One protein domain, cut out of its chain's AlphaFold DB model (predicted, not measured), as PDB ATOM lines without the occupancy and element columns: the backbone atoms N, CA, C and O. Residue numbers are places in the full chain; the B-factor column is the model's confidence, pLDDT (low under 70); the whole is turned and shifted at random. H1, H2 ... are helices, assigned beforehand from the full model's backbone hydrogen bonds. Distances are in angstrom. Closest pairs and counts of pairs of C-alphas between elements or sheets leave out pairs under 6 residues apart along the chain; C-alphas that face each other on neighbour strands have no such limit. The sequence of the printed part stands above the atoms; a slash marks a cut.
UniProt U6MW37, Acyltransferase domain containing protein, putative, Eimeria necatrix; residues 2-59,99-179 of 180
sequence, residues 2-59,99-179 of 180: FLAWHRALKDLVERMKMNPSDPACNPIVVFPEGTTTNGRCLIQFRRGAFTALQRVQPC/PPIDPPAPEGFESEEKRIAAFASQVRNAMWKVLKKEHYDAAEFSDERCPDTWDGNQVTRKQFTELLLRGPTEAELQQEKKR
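What this domain is: This is residues 2 to 59 and 99 to 179 of the 180 residues of the protein "Acyltransferase domain containing protein, putative" of Eimeria necatrix (UniProt U6MW37). One long helix, H3, forms the core of a body made largely of loops, and an arm, residues 154 to 179 with most of H4 and the whole of H5, sticks far out from it and makes much of the length. At the body's other end lies H1, whose residues 2 to 8 stick out too, with the short H2 between H1 and H3. The printed part has 139 residues with five named helices, in the order H1, H2, H3, H4, H5, and no named strand; the class is all helix, though only 64 residues, under half, are in named elements. The whole is only just loose, close to extended, with a radius of gyration of the C-alphas of 21.5 A, and it spans 74 by 35 by 32 A.

How they stand to each other: Begin at H1, residues 2 to 17, and look across to H2, residues 47 to 50: the two are close but not clearly touching, and their closest C-alphas, those of Leu 9 and Gly 48, are 7.0 A apart. H2 touches H3, residues 112 to 134, which meets it with residues 116 to 120 alone; the closest C-alphas are those of Phe 50 and Ile 116, 5.9 A apart. H1 and H3 are apart. Farther along you reach H4, residues 153 to 165, and H5, residues 170 to 177; each touches no helix, and the two are apart from each other. In H4 and H5 every O i to N i+4 pair is within hydrogen-bond range, against 11 of 12 in H1 and 18 of 19 in H3, while H2 is too short for such a pair.

Where its parts are: Find C-alpha 2 at (-4.895, 36.239, -54.132); from there H1 runs 23.4 A to C-alpha 17. H2 is four residues long and measures 5.6 A. Find C-alpha 112 at (16.829, 35.253, -52.984), where H3 begins its 33.4 A to C-alpha 134. H4 measures 17.8 A and H5 10.4 A, ending at C-alpha 177, (13.789, -6.969, -5.287).

The domain as a whole: The C-alphas farthest apart are those of Asp 22 and Lys 177, 74.2 A. Without the stretches that stand free, residues 2 to 8, 19 to 24 and 154 to 179, the body spans 39 by 32 by 24 A. Residues 60 to 98 are not printed, and C-alphas 59 and 99 are 9.2 A apart across this cut, in the link from H2 to H3. The links H1 to H2 and H3 to H4 are long, and H4 to H5 is tight. The mean pLDDT of the printed part is 76.7; 52 residues are under 70, among them residues 136 to 160 and 166 to 179.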
ATOM      1  N   PHE A   2      -6.337  36.180 -53.795       47.88
ATOM      2  CA  PHE A   2      -4.895  36.239 -54.132       47.88
ATOM      3  C   PHE A   2      -4.306  37.653 -54.332       47.88
ATOM      4  O   PHE A   2      -3.160  37.899 -53.964       47.88
ATOM      5  N   LEU A   3      -5.078  38.601 -54.875       58.59
ATOM      6  CA  LEU A   3      -4.611  39.979 -55.119       58.59
ATOM      7  C   LEU A   3      -4.401  40.792 -53.827       58.59
ATOM      8  O   LEU A   3      -3.491  41.612 -53.760       58.59
ATOM      9  N   ALA A   4      -5.204  40.541 -52.788       64.69
ATOM     10  CA  ALA A   4      -5.103  41.252 -51.512       64.69
ATOM     11  C   ALA A   4      -3.838  40.858 -50.729       64.69
ATOM     12  O   ALA A   4      -3.180  41.713 -50.144       64.69
ATOM     13  N   TRP A   5      -3.455  39.578 -50.793       60.75
ATOM     14  CA  TRP A   5      -2.243  39.048 -50.160       60.75
ATOM     15  C   TRP A   5      -0.963  39.721 -50.673       60.75
ATOM     16  O   TRP A   5      -0.131  40.175 -49.892       60.75
ATOM     17  N   HIS A   6      -0.830  39.845 -51.997       74.38
ATOM     18  CA  HIS A   6       0.341  40.470 -52.613       74.38
ATOM     19  C   HIS A   6       0.454  41.956 -52.272       74.38
ATOM     20  O   HIS A   6       1.562  42.476 -52.192       74.38
ATOM     21  N   ARG A   7      -0.679  42.634 -52.065       82.06
ATOM     22  CA  ARG A   7      -0.699  44.039 -51.659       82.06
ATOM     23  C   ARG A   7      -0.231  44.207 -50.217       82.06
ATOM     24  O   ARG A   7       0.698  44.961 -49.982       82.06
ATOM     25  N   ALA A   8      -0.775  43.420 -49.289       80.12
ATOM     26  CA  ALA A   8      -0.373  43.475 -47.884       80.12
ATOM     27  C   ALA A   8       1.122  43.165 -47.680       80.12
ATOM     28  O   ALA A   8       1.787  43.828 -46.890       80.12
ATOM     29  N   LEU A   9       1.669  42.189 -48.419       81.94
ATOM     30  CA  LEU A   9       3.100  41.879 -48.367       81.94
ATOM     31  C   LEU A   9       3.957  43.038 -48.902       81.94
ATOM     32  O   LEU A   9       4.985  43.353 -48.311       81.94
ATOM     33  N   LYS A  10       3.540  43.674 -50.003       84.62
ATOM     34  CA  LYS A  10       4.239  44.842 -50.560       84.62
ATOM     35  C   LYS A  10       4.230  46.008 -49.578       84.62
ATOM     36  O   LYS A  10       5.301  46.510 -49.262       84.62
ATOM     37  N   ASP A  11       3.067  46.339 -49.025       84.62
ATOM     38  CA  ASP A  11       2.915  47.416 -48.045       84.62
ATOM     39  C   ASP A  11       3.775  47.151 -46.789       84.62
ATOM     40  O   ASP A  11       4.392  48.063 -46.240       84.62
ATOM     41  N   LEU A  12       3.865  45.889 -46.343       83.62
ATOM     42  CA  LEU A  12       4.737  45.486 -45.236       83.62
ATOM     43  C   LEU A  12       6.217  45.707 -45.569       83.62
ATOM     44  O   LEU A  12       6.943  46.295 -44.771       83.62
ATOM     45  N   VAL A  13       6.665  45.243 -46.739       84.81
ATOM     46  CA  VAL A  13       8.063  45.376 -47.179       84.81
ATOM     47  C   VAL A  13       8.441  46.845 -47.362       84.81
ATOM     48  O   VAL A  13       9.541  47.236 -46.980       84.81
ATOM     49  N   GLU A  14       7.544  47.661 -47.909       86.06
ATOM     50  CA  GLU A  14       7.744  49.106 -48.033       86.06
ATOM     51  C   GLU A  14       7.910  49.755 -46.662       86.06
ATOM     52  O   GLU A  14       8.876  50.486 -46.452       86.06
ATOM     53  N   ARG A  15       7.052  49.417 -45.691       82.12
ATOM     54  CA  ARG A  15       7.183  49.927 -44.319       82.12
ATOM     55  C   ARG A  15       8.462  49.466 -43.628       82.12
ATOM     56  O   ARG A  15       9.084  50.261 -42.940       82.12
ATOM     57  N   MET A  16       8.886  48.220 -43.828       82.69
ATOM     58  CA  MET A  16      10.149  47.713 -43.274       82.69
ATOM     59  C   MET A  16      11.382  48.413 -43.858       82.69
ATOM     60  O   MET A  16      12.418  48.453 -43.203       82.69
ATOM     61  N   LYS A  17      11.286  48.935 -45.087       82.38
ATOM     62  CA  LYS A  17      12.360  49.675 -45.762       82.38
ATOM     63  C   LYS A  17      12.352  51.173 -45.457       82.38
ATOM     64  O   LYS A  17      13.296  51.857 -45.851       82.38
ATOM     65  N   MET A  18      11.310  51.696 -44.810       80.88
ATOM     66  CA  MET A  18      11.285  53.102 -44.413       80.88
ATOM     67  C   MET A  18      12.370  53.384 -43.373       80.88
ATOM     68  O   MET A  18      12.729  52.523 -42.568       80.88
ATOM     69  N   ASN A  19      12.927  54.596 -43.426       68.19
ATOM     70  CA  ASN A  19      14.056  54.969 -42.588       68.19
ATOM     71  C   ASN A  19      13.670  54.894 -41.100       68.19
ATOM     72  O   ASN A  19      12.765  55.615 -40.678       68.19
ATOM     73  N   PRO A  20      14.399  54.118 -40.278       65.06
ATOM     74  CA  PRO A  20      14.116  53.995 -38.847       65.06
ATOM     75  C   PRO A  20      14.382  55.290 -38.060       65.06
ATOM     76  O   PRO A  20      14.035  55.381 -36.888       65.06
ATOM     77  N   SER A  21      15.021  56.285 -38.685       65.00
ATOM     78  CA  SER A  21      15.286  57.608 -38.110       65.00
ATOM     79  C   SER A  21      14.121  58.588 -38.258       65.00
ATOM     80  O   SER A  21      14.181  59.673 -37.683       65.00
ATOM     81  N   ASP A  22      13.092  58.245 -39.036       73.31
ATOM     82  CA  ASP A  22      11.890  59.066 -39.141       73.31
ATOM     83  C   ASP A  22      11.002  58.828 -37.905       73.31
ATOM     84  O   ASP A  22      10.537  57.703 -37.705       73.31
ATOM     85  N   PRO A  23      10.732  59.847 -37.068       66.38
ATOM     86  CA  PRO A  23       9.848  59.712 -35.911       66.38
ATOM     87  C   PRO A  23       8.400  59.343 -36.280       66.38
ATOM     88  O   PRO A  23       7.649  58.917 -35.406       66.38
ATOM     89  N   ALA A  24       7.994  59.476 -37.549       64.94
ATOM     90  CA  ALA A  24       6.703  58.991 -38.036       64.94
ATOM     91  C   ALA A  24       6.695  57.476 -38.342       64.94
ATOM     92  O   ALA A  24       5.624  56.881 -38.504       64.94
ATOM     93  N   CYS A  25       7.865  56.835 -38.417       68.31
ATOM     94  CA  CYS A  25       8.002  55.421 -38.740       68.31
ATOM     95  C   CYS A  25       8.042  54.567 -37.465       68.31
ATOM     96  O   CYS A  25       9.096  54.303 -36.889       68.31
ATOM     97  N   ASN A  26       6.872  54.095 -37.026       75.88
ATOM     98  CA  ASN A  26       6.781  53.188 -35.880       75.88
ATOM     99  C   ASN A  26       7.434  51.823 -36.184       75.88
ATOM    100  O   ASN A  26       7.209  51.268 -37.267       75.88
ATOM    101  N   PRO A  27       8.176  51.230 -35.228       77.00
ATOM    102  CA  PRO A  27       8.753  49.903 -35.393       77.00
ATOM    103  C   PRO A  27       7.654  48.850 -35.561       77.00
ATOM    104  O   PRO A  27       6.645  48.849 -34.853       77.00
ATOM    105  N   ILE A  28       7.856  47.935 -36.507       84.88
ATOM    106  CA  ILE A  28       6.901  46.865 -36.800       84.88
ATOM    107  C   ILE A  28       7.268  45.633 -35.981       84.88
ATOM    108  O   ILE A  28       8.398  45.151 -36.040       84.88
ATOM    109  N   VAL A  29       6.286  45.083 -35.271       87.69
ATOM    110  CA  VAL A  29       6.400  43.779 -34.617       87.69
ATOM    111  C   VAL A  29       5.733  42.738 -35.508       87.69
ATOM    112  O   VAL A  29       4.565  42.873 -35.867       87.69
ATOM    113  N   VAL A  30       6.481  41.699 -35.874       88.75
ATOM    114  CA  VAL A  30       5.984  40.589 -36.692       88.75
ATOM    115  C   VAL A  30       6.138  39.292 -35.914       88.75
ATOM    116  O   VAL A  30       7.215  39.008 -35.400       88.75
ATOM    117  N   PHE A  31       5.076  38.490 -35.873       89.81
ATOM    118  CA  PHE A  31       5.107  37.128 -35.345       89.81
ATOM    119  C   PHE A  31       5.302  36.153 -36.511       89.81
ATOM    120  O   PHE A  31       4.331  35.818 -37.196       89.81
ATOM    121  N   PRO A  32       6.540  35.708 -36.792       87.94
ATOM    122  CA  PRO A  32       6.836  34.931 -37.993       87.94
ATOM    123  C   PRO A  32       6.215  33.529 -37.971       87.94
ATOM    124  O   PRO A  32       6.130  32.886 -39.014       87.94
ATOM    125  N   GLU A  33       5.782  33.046 -36.809       83.88
ATOM    126  CA  GLU A  33       5.136  31.742 -36.652       83.88
ATOM    127  C   GLU A  33       3.645  31.784 -37.065       83.88
ATOM    128  O   GLU A  33       3.116  30.808 -37.596       83.88
ATOM    129  N   GLY A  34       2.992  32.948 -36.958       78.25
ATOM    130  CA  GLY A  34       1.618  33.173 -37.429       78.25
ATOM    131  C   GLY A  34       0.516  32.486 -36.610       78.25
ATOM    132  O   GLY A  34      -0.646  32.547 -36.997       78.25
ATOM    133  N   THR A  35       0.869  31.841 -35.499       76.31
ATOM    134  CA  THR A  35      -0.041  31.236 -34.515       76.31
ATOM    135  C   THR A  35       0.603  31.314 -33.130       76.31
ATOM    136  O   THR A  35       1.767  31.677 -33.017       76.31
ATOM    137  N   THR A  36      -0.128  31.000 -32.068       71.44
ATOM    138  CA  THR A  36       0.466  30.712 -30.758       71.44
ATOM    139  C   THR A  36       0.723  29.207 -30.645       71.44
ATOM    140  O   THR A  36      -0.171  28.396 -30.897       71.44
ATOM    141  N   THR A  37       1.952  28.802 -30.326       70.94
ATOM    142  CA  THR A  37       2.312  27.403 -30.031       70.94
ATOM    143  C   THR A  37       2.147  27.066 -28.551       70.94
ATOM    144  O   THR A  37       1.800  27.901 -27.720       70.94
ATOM    145  N   ASN A  38       2.427  25.807 -28.212       68.31
ATOM    146  CA  ASN A  38       2.482  25.293 -26.845       68.31
ATOM    147  C   ASN A  38       3.661  25.833 -26.008       68.31
ATOM    148  O   ASN A  38       3.837  25.379 -24.883       68.31
ATOM    149  N   GLY A  39       4.497  26.727 -26.551       72.31
ATOM    150  CA  GLY A  39       5.649  27.316 -25.857       72.31
ATOM    151  C   GLY A  39       6.865  26.394 -25.701       72.31
ATOM    152  O   GLY A  39       7.928  26.857 -25.299       72.31
ATOM    153  N   ARG A  40       6.748  25.107 -26.060       74.94
ATOM    154  CA  ARG A  40       7.814  24.101 -25.885       74.94
ATOM    155  C   ARG A  40       8.815  24.055 -27.033       74.94
ATOM    156  O   ARG A  40       9.964  23.665 -26.835       74.94
ATOM    157  N   CYS A  41       8.382  24.429 -28.234       76.50
ATOM    158  CA  CYS A  41       9.217  24.480 -29.428       76.50
ATOM    159  C   CYS A  41       8.787  25.627 -30.349       76.50
ATOM    160  O   CYS A  41       7.622  26.018 -30.365       76.50
ATOM    161  N   LEU A  42       9.735  26.158 -31.126       82.75
ATOM    162  CA  LEU A  42       9.438  27.141 -32.167       82.75
ATOM    163  C   LEU A  42       9.055  26.411 -33.454       82.75
ATOM    164  O   LEU A  42       9.795  25.547 -33.927       82.75
ATOM    165  N   ILE A  43       7.930  26.781 -34.057       85.06
ATOM    166  CA  ILE A  43       7.546  26.240 -35.366       85.06
ATOM    167  C   ILE A  43       8.321  26.910 -36.503       85.06
ATOM    168  O   ILE A  43       9.026  27.909 -36.337       85.06
ATOM    169  N   GLN A  44       8.187  26.353 -37.706       84.81
ATOM    170  CA  GLN A  44       8.803  26.923 -38.893       84.81
ATOM    171  C   GLN A  44       8.261  28.328 -39.187       84.81
ATOM    172  O   GLN A  44       7.062  28.541 -39.364       84.81
ATOM    173  N   PHE A  45       9.180  29.284 -39.294       88.75
ATOM    174  CA  PHE A  45       8.855  30.665 -39.611       88.75
ATOM    175  C   PHE A  45       8.374  30.824 -41.053       88.75
ATOM    176  O   PHE A  45       8.937  30.270 -42.002       88.75
ATOM    177  N   ARG A  46       7.336  31.643 -41.232       86.44
ATOM    178  CA  ARG A  46       6.809  32.017 -42.541       86.44
ATOM    179  C   ARG A  46       7.778  32.971 -43.238       86.44
ATOM    180  O   ARG A  46       8.169  34.001 -42.695       86.44
ATOM    181  N   ARG A  47       8.109  32.655 -44.495       83.38
ATOM    182  CA  ARG A  47       9.086  33.395 -45.319       83.38
ATOM    183  C   ARG A  47       8.716  34.872 -45.522       83.38
ATOM    184  O   ARG A  47       9.612  35.701 -45.617       83.38
ATOM    185  N   GLY A  48       7.418  35.196 -45.533       81.75
ATOM    186  CA  GLY A  48       6.911  36.557 -45.756       81.75
ATOM    187  C   GLY A  48       7.386  37.592 -44.729       81.75
ATOM    188  O   GLY A  48       7.537  38.759 -45.069       81.75
ATOM    189  N   ALA A  49       7.687  37.167 -43.497       82.00
ATOM    190  CA  ALA A  49       8.191  38.061 -42.453       82.00
ATOM    191  C   ALA A  49       9.626  38.554 -42.719       82.00
ATOM    192  O   ALA A  49      10.024  39.599 -42.218       82.00
ATOM    193  N   PHE A  50      10.395  37.808 -43.518       88.06
ATOM    194  CA  PHE A  50      11.822  38.041 -43.754       88.06
ATOM    195  C   PHE A  50      12.125  38.498 -45.189       88.06
ATOM    196  O   PHE A  50      13.288  38.665 -45.553       88.06
ATOM    197  N   THR A  51      11.094  38.728 -46.007       87.06
ATOM    198  CA  THR A  51      11.233  39.122 -47.420       87.06
ATOM    199  C   THR A  51      11.924  40.473 -47.602       87.06
ATOM    200  O   THR A  51      12.581  40.686 -48.612       87.06
ATOM    201  N   ALA A  52      11.830  41.384 -46.628       84.38
ATOM    202  CA  ALA A  52      12.473  42.694 -46.721       84.38
ATOM    203  C   ALA A  52      14.007  42.653 -46.563       84.38
ATOM    204  O   ALA A  52      14.652  43.651 -46.885       84.38
ATOM    205  N   LEU A  53      14.574  41.534 -46.074       86.94
ATOM    206  CA  LEU A  53      16.009  41.356 -45.796       86.94
ATOM    207  C   LEU A  53      16.617  42.558 -45.048       86.94
ATOM    208  O   LEU A  53      17.667  43.073 -45.421       86.94
ATOM    209  N   GLN A  54      15.924  43.019 -44.008       87.88
ATOM    210  CA  GLN A  54      16.371  44.090 -43.118       87.88
ATOM    211  C   GLN A  54      16.917  43.516 -41.809       87.88
ATOM    212  O   GLN A  54      16.641  42.366 -41.464       87.88
ATOM    213  N   ARG A  55      17.675  44.333 -41.072       89.06
ATOM    214  CA  ARG A  55      18.131  44.018 -39.712       89.06
ATOM    215  C   ARG A  55      16.920  43.788 -38.808       89.06
ATOM    216  O   ARG A  55      16.027  44.631 -38.751       89.06
ATOM    217  N   VAL A  56      16.896  42.666 -38.090       91.00
ATOM    218  CA  VAL A  56      15.788  42.313 -37.184       91.00
ATOM    219  C   VAL A  56      16.269  42.203 -35.745       91.00
ATOM    220  O   VAL A  56      17.381  41.753 -35.486       91.00
ATOM    221  N   GLN A  57      15.408  42.588 -34.808       92.19
ATOM    222  CA  GLN A  57      15.611  42.437 -33.369       92.19
ATOM    223  C   GLN A  57      14.730  41.276 -32.880       92.19
ATOM    224  O   GLN A  57      13.519  41.464 -32.741       92.19
ATOM    225  N   PRO A  58      15.278  40.070 -32.647       93.00
ATOM    226  CA  PRO A  58      14.477  38.948 -32.177       93.00
ATOM    227  C   PRO A  58      14.073  39.152 -30.712       93.00
ATOM    228  O   PRO A  58      14.884  39.569 -29.883       93.00
ATOM    229  N   CYS A  59      12.827  38.815 -30.387       92.19
ATOM    230  CA  CYS A  59      12.319  38.809 -29.018       92.19
ATOM    231  C   CYS A  59      11.665  37.458 -28.731       92.19
ATOM    232  O   CYS A  59      10.805  37.014 -29.491       92.19
ATOM    233  N   PRO A  99      20.379  40.285 -29.259       93.81
ATOM    234  CA  PRO A  99      21.067  41.285 -30.072       93.81
ATOM    235  C   PRO A  99      20.532  41.296 -31.518       93.81
ATOM    236  O   PRO A  99      20.163  40.234 -32.036       93.81
ATOM    237  N   PRO A 100      20.489  42.463 -32.183       92.75
ATOM    238  CA  PRO A 100      19.914  42.527 -33.513       92.75
ATOM    239  C   PRO A 100      20.773  41.762 -34.528       92.75
ATOM    240  O   PRO A 100      22.003  41.833 -34.497       92.75
ATOM    241  N   ILE A 101      20.108  41.039 -35.429       92.75
ATOM    242  CA  ILE A 101      20.711  40.127 -36.403       92.75
ATOM    243  C   ILE A 101      20.593  40.733 -37.802       92.75
ATOM    244  O   ILE A 101      19.500  41.099 -38.245       92.75
ATOM    245  N   ASP A 102      21.725  40.810 -38.499       91.38
ATOM    246  CA  ASP A 102      21.795  41.260 -39.888       91.38
ATOM    247  C   ASP A 102      21.494  40.123 -40.873       91.38
ATOM    248  O   ASP A 102      21.787  38.955 -40.587       91.38
ATOM    249  N   PRO A 103      20.924  40.443 -42.048       89.69
ATOM    250  CA  PRO A 103      20.714  39.460 -43.099       89.69
ATOM    251  C   PRO A 103      22.058  38.891 -43.589       89.69
ATOM    252  O   PRO A 103      23.039  39.631 -43.701       89.69
ATOM    253  N   PRO A 104      22.117  37.599 -43.958       87.50
ATOM    254  CA  PRO A 104      23.335  36.999 -44.484       87.50
ATOM    255  C   PRO A 104      23.761  37.683 -45.790       87.50
ATOM    256  O   PRO A 104      22.914  38.124 -46.584       87.50
ATOM    257  N   ALA A 105      25.077  37.763 -46.013       84.62
ATOM    258  CA  ALA A 105      25.658  38.351 -47.216       84.62
ATOM    259  C   ALA A 105      25.134  37.649 -48.489       84.62
ATOM    260  O   ALA A 105      24.845  36.449 -48.461       84.62
ATOM    261  N   PRO A 106      24.977  38.377 -49.609       77.56
ATOM    262  CA  PRO A 106      24.454  37.811 -50.855       77.56
ATOM    263  C   PRO A 106      25.402  36.794 -51.526       77.56
ATOM    264  O   PRO A 106      24.968  36.043 -52.391       77.56
ATOM    265  N   GLU A 107      26.665  36.721 -51.104       67.94
ATOM    266  CA  GLU A 107      27.786  36.048 -51.787       67.94
ATOM    267  C   GLU A 107      27.828  34.508 -51.655       67.94
ATOM    268  O   GLU A 107      28.884  33.892 -51.750       67.94
ATOM    269  N   GLY A 108      26.686  33.844 -51.472       68.75
ATOM    270  CA  GLY A 108      26.641  32.381 -51.326       68.75
ATOM    271  C   GLY A 108      25.299  31.725 -51.636       68.75
ATOM    272  O   GLY A 108      25.115  30.546 -51.342       68.75
ATOM    273  N   PHE A 109      24.343  32.467 -52.206       77.00
ATOM    274  CA  PHE A 109      22.992  31.965 -52.450       77.00
ATOM    275  C   PHE A 109      22.623  32.049 -53.929       77.00
ATOM    276  O   PHE A 109      22.633  33.118 -54.525       77.00
ATOM    277  N   GLU A 110      22.208  30.915 -54.495       75.00
ATOM    278  CA  GLU A 110      21.723  30.812 -55.881       75.00
ATOM    279  C   GLU A 110      20.398  31.565 -56.114       75.00
ATOM    280  O   GLU A 110      20.067  31.905 -57.245       75.00
ATOM    281  N   SER A 111      19.608  31.793 -55.056       84.56
ATOM    282  CA  SER A 111      18.290  32.432 -55.131       84.56
ATOM    283  C   SER A 111      17.984  33.244 -53.873       84.56
ATOM    284  O   SER A 111      18.282  32.820 -52.749       84.56
ATOM    285  N   GLU A 112      17.313  34.382 -54.059       83.19
ATOM    286  CA  GLU A 112      16.829  35.253 -52.984       83.19
ATOM    287  C   GLU A 112      15.905  34.502 -52.011       83.19
ATOM    288  O   GLU A 112      15.973  34.696 -50.798       83.19
ATOM    289  N   GLU A 113      15.119  33.539 -52.496       84.44
ATOM    290  CA  GLU A 113      14.246  32.734 -51.640       84.44
ATOM    291  C   GLU A 113      15.018  31.830 -50.671       84.44
ATOM    292  O   GLU A 113      14.583  31.608 -49.532       84.44
ATOM    293  N   LYS A 114      16.154  31.276 -51.117       85.75
ATOM    294  CA  LYS A 114      17.039  30.469 -50.264       85.75
ATOM    295  C   LYS A 114      17.703  31.357 -49.214       85.75
ATOM    296  O   LYS A 114      17.786  30.956 -48.056       85.75
ATOM    297  N   ARG A 115      18.070  32.588 -49.582       87.69
ATOM    298  CA  ARG A 115      18.606  33.594 -48.655       87.69
ATOM    299  C   ARG A 115      17.595  33.975 -47.570       87.69
ATOM    300  O   ARG A 115      17.941  33.977 -46.392       87.69
ATOM    301  N   ILE A 116      16.334  34.213 -47.943       88.81
ATOM    302  CA  ILE A 116      15.242  34.502 -46.994       88.81
ATOM    303  C   ILE A 116      15.027  33.321 -46.037       88.81
ATOM    304  O   ILE A 116      14.881  33.513 -44.831       88.81
ATOM    305  N   ALA A 117      15.032  32.087 -46.553       88.44
ATOM    306  CA  ALA A 117      14.878  30.891 -45.724       88.44
ATOM    307  C   ALA A 117      16.059  30.683 -44.759       88.44
ATOM    308  O   ALA A 117      15.850  30.316 -43.600       88.44
ATOM    309  N   ALA A 118      17.287  30.950 -45.211       88.44
ATOM    310  CA  ALA A 118      18.480  30.888 -44.376       88.44
ATOM    311  C   ALA A 118      18.432  31.932 -43.254       88.44
ATOM    312  O   ALA A 118      18.677  31.592 -42.099       88.44
ATOM    313  N   PHE A 119      18.023  33.167 -43.565       91.12
ATOM    314  CA  PHE A 119      17.859  34.225 -42.570       91.12
ATOM    315  C   PHE A 119      16.788  33.876 -41.528       91.12
ATOM    316  O   PHE A 119      17.041  33.951 -40.327       91.12
ATOM    317  N   ALA A 120      15.626  33.387 -41.969       90.44
ATOM    318  CA  ALA A 120      14.573  32.924 -41.067       90.44
ATOM    319  C   ALA A 120      15.065  31.795 -40.142       90.44
ATOM    320  O   ALA A 120      14.789  31.805 -38.944       90.44
ATOM    321  N   SER A 121      15.840  30.849 -40.682       89.44
ATOM    322  CA  SER A 121      16.411  29.733 -39.915       89.44
ATOM    323  C   SER A 121      17.465  30.201 -38.911       89.44
ATOM    324  O   SER A 121      17.509  29.705 -37.787       89.44
ATOM    325  N   GLN A 122      18.294  31.178 -39.283       90.94
ATOM    326  CA  GLN A 122      19.285  31.788 -38.399       90.94
ATOM    327  C   GLN A 122      18.612  32.460 -37.197       90.94
ATOM    328  O   GLN A 122      18.983  32.183 -36.056       90.94
ATOM    329  N   VAL A 123      17.589  33.282 -37.446       92.00
ATOM    330  CA  VAL A 123      16.819  33.958 -36.392       92.00
ATOM    331  C   VAL A 123      16.099  32.933 -35.513       92.00
ATOM    332  O   VAL A 123      16.192  33.010 -34.289       92.00
ATOM    333  N   ARG A 124      15.462  31.919 -36.115       90.56
ATOM    334  CA  ARG A 124      14.798  30.824 -35.385       90.56
ATOM    335  C   ARG A 124      15.766  30.096 -34.456       90.56
ATOM    336  O   ARG A 124      15.447  29.870 -33.296       90.56
ATOM    337  N   ASN A 125      16.959  29.757 -34.939       89.38
ATOM    338  CA  ASN A 125      17.967  29.061 -34.139       89.38
ATOM    339  C   ASN A 125      18.514  29.935 -33.002       89.38
ATOM    340  O   ASN A 125      18.758  29.426 -31.911       89.38
ATOM    341  N   ALA A 126      18.684  31.242 -33.225       91.12
ATOM    342  CA  ALA A 126      19.081  32.169 -32.166       91.12
ATOM    343  C   ALA A 126      18.015  32.242 -31.059       91.12
ATOM    344  O   ALA A 126      18.341  32.122 -29.879       91.12
ATOM    345  N   MET A 127      16.741  32.359 -31.443       90.88
ATOM    346  CA  MET A 127      15.609  32.350 -30.512       90.88
ATOM    347  C   MET A 127      15.483  31.015 -29.765       90.88
ATOM    348  O   MET A 127      15.260  31.006 -28.556       90.88
ATOM    349  N   TRP A 128      15.694  29.889 -30.453       88.50
ATOM    350  CA  TRP A 128      15.638  28.547 -29.867       88.50
ATOM    351  C   TRP A 128      16.659  28.341 -28.749       88.50
ATOM    352  O   TRP A 128      16.324  27.777 -27.712       88.50
ATOM    353  N   LYS A 129      17.888  28.846 -28.915       89.06
ATOM    354  CA  LYS A 129      18.929  28.754 -27.877       89.06
ATOM    355  C   LYS A 129      18.502  29.418 -26.569       89.06
ATOM    356  O   LYS A 129      18.768  28.879 -25.499       89.06
ATOM    357  N   VAL A 130      17.834  30.569 -26.656       89.81
ATOM    358  CA  VAL A 130      17.307  31.271 -25.478       89.81
ATOM    359  C   VAL A 130      16.117  30.516 -24.898       89.81
ATOM    360  O   VAL A 130      16.077  30.293 -23.693       89.81
ATOM    361  N   LEU A 131      15.197  30.044 -25.744       87.44
ATOM    362  CA  LEU A 131      14.038  29.275 -25.293       87.44
ATOM    363  C   LEU A 131      14.454  28.009 -24.525       87.44
ATOM    364  O   LEU A 131      13.977  27.794 -23.419       87.44
ATOM    365  N   LYS A 132      15.395  27.223 -25.064       85.00
ATOM    366  CA  LYS A 132      15.909  25.996 -24.428       85.00
ATOM    367  C   LYS A 132      16.611  26.264 -23.094       85.00
ATOM    368  O   LYS A 132      16.592  25.415 -22.213       85.00
ATOM    369  N   LYS A 133      17.252  27.426 -22.953       86.19
ATOM    370  CA  LYS A 133      17.958  27.813 -21.728       86.19
ATOM    371  C   LYS A 133      17.007  28.292 -20.631       86.19
ATOM    372  O   LYS A 133      17.243  28.004 -19.464       86.19
ATOM    373  N   GLU A 134      15.982  29.053 -20.999       84.50
ATOM    374  CA  GLU A 134      15.164  29.808 -20.043       84.50
ATOM    375  C   GLU A 134      13.798  29.160 -19.751       84.50
ATOM    376  O   GLU A 134      13.193  29.446 -18.715       84.50
ATOM    377  N   HIS A 135      13.287  28.302 -20.641       80.31
ATOM    378  CA  HIS A 135      12.002  27.626 -20.465       80.31
ATOM    379  C   HIS A 135      12.204  26.232 -19.857       80.31
ATOM    380  O   HIS A 135      12.784  25.355 -20.489       80.31
ATOM    381  N   TYR A 136      11.683  26.014 -18.647       68.19
ATOM    382  CA  TYR A 136      11.829  24.747 -17.910       68.19
ATOM    383  C   TYR A 136      11.228  23.541 -18.653       68.19
ATOM    384  O   TYR A 136      11.754  22.441 -18.578       68.19
ATOM    385  N   ASP A 137      10.146  23.780 -19.395       69.69
ATOM    386  CA  ASP A 137       9.389  22.782 -20.159       69.69
ATOM    387  C   ASP A 137       9.797  22.744 -21.650       69.69
ATOM    388  O   ASP A 137       9.042  22.250 -22.492       69.69
ATOM    389  N   ALA A 138      10.936  23.350 -22.018       68.94
ATOM    390  CA  ALA A 138      11.423  23.298 -23.395       68.94
ATOM    391  C   ALA A 138      11.644  21.842 -23.817       68.94
ATOM    392  O   ALA A 138      12.197  21.044 -23.063       68.94
ATOM    393  N   ALA A 139      11.243  21.505 -25.041       63.16
ATOM    394  CA  ALA A 139      11.394  20.148 -25.539       63.16
ATOM    395  C   ALA A 139      12.880  19.732 -25.563       63.16
ATOM    396  O   ALA A 139      13.729  20.415 -26.150       63.16
ATOM    397  N   GLU A 140      13.190  18.603 -24.925       63.56
ATOM    398  CA  GLU A 140      14.543  18.050 -24.829       63.56
ATOM    399  C   GLU A 140      14.958  17.390 -26.148       63.56
ATOM    400  O   GLU A 140      14.988  16.171 -26.303       63.56
ATOM    401  N   PHE A 141      15.279  18.211 -27.140       63.09
ATOM    402  CA  PHE A 141      15.893  17.732 -28.370       63.09
ATOM    403  C   PHE A 141      17.415  17.645 -28.210       63.09
ATOM    404  O   PHE A 141      18.047  18.571 -27.680       63.09
ATOM    405  N   SER A 142      18.002  16.538 -28.687       57.06
ATOM    406  CA  SER A 142      19.450  16.269 -28.666       57.06
ATOM    407  C   SER A 142      20.262  17.320 -29.422       57.06
ATOM    408  O   SER A 142      21.411  17.584 -29.077       57.06
ATOM    409  N   ASP A 143      19.652  17.941 -30.429       63.72
ATOM    410  CA  ASP A 143      20.338  18.824 -31.361       63.72
ATOM    411  C   ASP A 143      20.315  20.291 -30.895       63.72
ATOM    412  O   ASP A 143      19.338  20.793 -30.332       63.72
ATOM    413  N   GLU A 144      21.402  21.022 -31.166       65.06
ATOM    414  CA  GLU A 144      21.487  22.472 -30.916       65.06
ATOM    415  C   GLU A 144      20.617  23.302 -31.874       65.06
ATOM    416  O   GLU A 144      20.311  24.467 -31.605       65.06
ATOM    417  N   ARG A 145      20.232  22.723 -33.019       67.75
ATOM    418  CA  ARG A 145      19.344  23.363 -33.996       67.75
ATOM    419  C   ARG A 145      17.891  23.198 -33.574       67.75
ATOM    420  O   ARG A 145      17.509  22.161 -33.044       67.75
ATOM    421  N   CYS A 146      17.079  24.215 -33.860       68.75
ATOM    422  CA  CYS A 146      15.639  24.106 -33.664       68.75
ATOM    423  C   CYS A 146      15.109  23.022 -34.610       68.75
ATOM    424  O   CYS A 146      15.305  23.169 -35.827       68.75
ATOM    425  N   PRO A 147      14.462  21.966 -34.097       69.12
ATOM    426  CA  PRO A 147      13.954  20.890 -34.932       69.12
ATOM    427  C   PRO A 147      12.852  21.394 -35.862       69.12
ATOM    428  O   PRO A 147      12.122  22.334 -35.547       69.12
ATOM    429  N   ASP A 148      12.736  20.752 -37.021       68.56
ATOM    430  CA  ASP A 148      11.648  21.012 -37.971       68.56
ATOM    431  C   ASP A 148      10.379  20.217 -37.630       68.56
ATOM    432  O   ASP A 148       9.292  20.514 -38.127       68.56
ATOM    433  N   THR A 149      10.500  19.220 -36.755       65.75
ATOM    434  CA  THR A 149       9.380  18.450 -36.223       65.75
ATOM    435  C   THR A 149       8.756  19.185 -35.043       65.75
ATOM    436  O   THR A 149       9.415  19.419 -34.031       65.75
ATOM    437  N   TRP A 150       7.474  19.522 -35.167       64.12
ATOM    438  CA  TRP A 150       6.695  20.111 -34.081       64.12
ATOM    439  C   TRP A 150       6.502  19.097 -32.943       64.12
ATOM    440  O   TRP A 150       5.907  18.037 -33.160       64.12
ATOM    441  N   ASP A 151       6.966  19.432 -31.734       64.31
ATOM    442  CA  ASP A 151       6.654  18.670 -30.519       64.31
ATOM    443  C   ASP A 151       5.233  19.002 -30.057       64.31
ATOM    444  O   ASP A 151       4.993  19.875 -29.222       64.31
ATOM    445  N   GLY A 152       4.263  18.369 -30.708       62.28
ATOM    446  CA  GLY A 152       2.852  18.546 -30.411       62.28
ATOM    447  C   GLY A 152       2.354  17.654 -29.280       62.28
ATOM    448  O   GLY A 152       2.944  16.630 -28.944       62.28
ATOM    449  N   ASN A 153       1.152  17.968 -28.789       60.50
ATOM    450  CA  ASN A 153       0.430  17.179 -27.778       60.50
ATOM    451  C   ASN A 153       0.340  15.676 -28.135       60.50
ATOM    452  O   ASN A 153       0.279  14.824 -27.257       60.50
ATOM    453  N   GLN A 154       0.371  15.320 -29.424       57.78
ATOM    454  CA  GLN A 154       0.347  13.925 -29.876       57.78
ATOM    455  C   GLN A 154       1.611  13.138 -29.499       57.78
ATOM    456  O   GLN A 154       1.501  11.970 -29.133       57.78
ATOM    457  N   VAL A 155       2.794  13.760 -29.544       64.12
ATOM    458  CA  VAL A 155       4.058  13.109 -29.162       64.12
ATOM    459  C   VAL A 155       4.071  12.870 -27.657       64.12
ATOM    460  O   VAL A 155       4.287  11.743 -27.221       64.12
ATOM    461  N   THR A 156       3.703  13.887 -26.873       60.97
ATOM    462  CA  THR A 156       3.553  13.763 -25.416       60.97
ATOM    463  C   THR A 156       2.524  12.694 -25.040       60.97
ATOM    464  O   THR A 156       2.794  11.861 -24.184       60.97
ATOM    465  N   ARG A 157       1.357  12.658 -25.702       63.00
ATOM    466  CA  ARG A 157       0.328  11.626 -25.476       63.00
ATOM    467  C   ARG A 157       0.829  10.231 -25.802       63.00
ATOM    468  O   ARG A 157       0.517   9.302 -25.060       63.00
ATOM    469  N   LYS A 158       1.596  10.082 -26.883       68.06
ATOM    470  CA  LYS A 158       2.201   8.808 -27.267       68.06
ATOM    471  C   LYS A 158       3.222   8.351 -26.227       68.06
ATOM    472  O   LYS A 158       3.110   7.226 -25.769       68.06
ATOM    473  N   GLN A 159       4.123   9.229 -25.786       67.31
ATOM    474  CA  GLN A 159       5.086   8.939 -24.716       67.31
ATOM    475  C   GLN A 159       4.393   8.576 -23.397       67.31
ATOM    476  O   GLN A 159       4.762   7.596 -22.761       67.31
ATOM    477  N   PHE A 160       3.353   9.318 -23.003       67.06
ATOM    478  CA  PHE A 160       2.569   9.011 -21.803       67.06
ATOM    479  C   PHE A 160       1.849   7.670 -21.919       67.06
ATOM    480  O   PHE A 160       1.819   6.897 -20.972       67.06
ATOM    481  N   THR A 161       1.271   7.389 -23.084       70.06
ATOM    482  CA  THR A 161       0.579   6.126 -23.350       70.06
ATOM    483  C   THR A 161       1.574   4.968 -23.366       70.06
ATOM    484  O   THR A 161       1.292   3.927 -22.789       70.06
ATOM    485  N   GLU A 162       2.759   5.155 -23.946       77.00
ATOM    486  CA  GLU A 162       3.857   4.192 -23.882       77.00
ATOM    487  C   GLU A 162       4.311   3.965 -22.437       77.00
ATOM    488  O   GLU A 162       4.421   2.817 -22.043       77.00
ATOM    489  N   LEU A 163       4.487   5.007 -21.618       77.06
ATOM    490  CA  LEU A 163       4.814   4.871 -20.190       77.06
ATOM    491  C   LEU A 163       3.730   4.128 -19.397       77.06
ATOM    492  O   LEU A 163       4.055   3.298 -18.560       77.06
ATOM    493  N   LEU A 164       2.451   4.407 -19.665       74.81
ATOM    494  CA  LEU A 164       1.321   3.764 -18.987       74.81
ATOM    495  C   LEU A 164       1.122   2.304 -19.416       74.81
ATOM    496  O   LEU A 164       0.675   1.486 -18.616       74.81
ATOM    497  N   LEU A 165       1.415   1.983 -20.679       76.56
ATOM    498  CA  LEU A 165       1.300   0.630 -21.232       76.56
ATOM    499  C   LEU A 165       2.570  -0.200 -21.036       76.56
ATOM    500  O   LEU A 165       2.523  -1.426 -21.162       76.56
ATOM    501  N   ARG A 166       3.710   0.438 -20.751       67.88
ATOM    502  CA  ARG A 166       4.953  -0.257 -20.438       67.88
ATOM    503  C   ARG A 166       4.782  -0.911 -19.072       67.88
ATOM    504  O   ARG A 166       4.727  -0.244 -18.045       67.88
ATOM    505  N   GLY A 167       4.682  -2.239 -19.074       64.38
ATOM    506  CA  GLY A 167       4.851  -3.024 -17.856       64.38
ATOM    507  C   GLY A 167       6.212  -2.721 -17.212       64.38
ATOM    508  O   GLY A 167       7.123  -2.271 -17.916       64.38
ATOM    509  N   PRO A 168       6.364  -2.951 -15.898       62.69
ATOM    510  CA  PRO A 168       7.585  -2.611 -15.182       62.69
ATOM    511  C   PRO A 168       8.793  -3.260 -15.859       62.69
ATOM    512  O   PRO A 168       8.776  -4.438 -16.226       62.69
ATOM    513  N   THR A 169       9.833  -2.463 -16.069       64.50
ATOM    514  CA  THR A 169      11.036  -2.906 -16.768       64.50
ATOM    515  C   THR A 169      11.788  -3.899 -15.877       64.50
ATOM    516  O   THR A 169      11.808  -3.748 -14.657       64.50
ATOM    517  N   GLU A 170      12.460  -4.903 -16.448       52.56
ATOM    518  CA  GLU A 170      13.204  -5.905 -15.655       52.56
ATOM    519  C   GLU A 170      14.223  -5.271 -14.687       52.56
ATOM    520  O   GLU A 170      14.450  -5.792 -13.597       52.56
ATOM    521  N   ALA A 171      14.781  -4.108 -15.043       59.56
ATOM    522  CA  ALA A 171      15.663  -3.322 -14.182       59.56
ATOM    523  C   ALA A 171      14.949  -2.742 -12.944       59.56
ATOM    524  O   ALA A 171      15.519  -2.742 -11.854       59.56
ATOM    525  N   GLU A 172      13.698  -2.300 -13.087       64.38
ATOM    526  CA  GLU A 172      12.884  -1.740 -11.999       64.38
ATOM    527  C   GLU A 172      12.425  -2.850 -11.047       64.38
ATOM    528  O   GLU A 172      12.541  -2.707  -9.831       64.38
ATOM    529  N   LEU A 173      12.051  -4.015 -11.590       62.34
ATOM    530  CA  LEU A 173      11.739  -5.217 -10.805       62.34
ATOM    531  C   LEU A 173      12.960  -5.750 -10.039       62.34
ATOM    532  O   LEU A 173      12.836  -6.226  -8.909       62.34
ATOM    533  N   GLN A 174      14.160  -5.681 -10.628       60.75
ATOM    534  CA  GLN A 174      15.401  -6.039  -9.930       60.75
ATOM    535  C   GLN A 174      15.778  -5.025  -8.844       60.75
ATOM    536  O   GLN A 174      16.367  -5.405  -7.831       60.75
ATOM    537  N   GLN A 175      15.436  -3.750  -9.030       68.81
ATOM    538  CA  GLN A 175      15.675  -2.704  -8.043       68.81
ATOM    539  C   GLN A 175      14.678  -2.780  -6.876       68.81
ATOM    540  O   GLN A 175      15.099  -2.628  -5.731       68.81
ATOM    541  N   GLU A 176      13.408  -3.113  -7.123       60.19
ATOM    542  CA  GLU A 176      12.430  -3.427  -6.070       60.19
ATOM    543  C   GLU A 176      12.811  -4.689  -5.286       60.19
ATOM    544  O   GLU A 176      12.785  -4.669  -4.058       60.19
ATOM    545  N   LYS A 177      13.283  -5.752  -5.956       58.34
ATOM    546  CA  LYS A 177      13.789  -6.969  -5.287       58.34
ATOM    547  C   LYS A 177      15.025  -6.748  -4.415       58.34
ATOM    548  O   LYS A 177      15.295  -7.571  -3.553       58.34
ATOM    549  N   LYS A 178      15.800  -5.686  -4.652       60.94
ATOM    550  CA  LYS A 178      16.917  -5.286  -3.776       60.94
ATOM    551  C   LYS A 178      16.474  -4.399  -2.611       60.94
ATOM    552  O   LYS A 178      17.269  -4.160  -1.706       60.94
ATOM    553  N   ARG A 179      15.257  -3.850  -2.674       58.75
ATOM    554  CA  ARG A 179      14.698  -2.920  -1.686       58.75
ATOM    555  C   ARG A 179      13.730  -3.597  -0.708       58.75
ATOM    556  O   ARG A 179      13.465  -3.012   0.339       58.75
TER     557      ARG A 179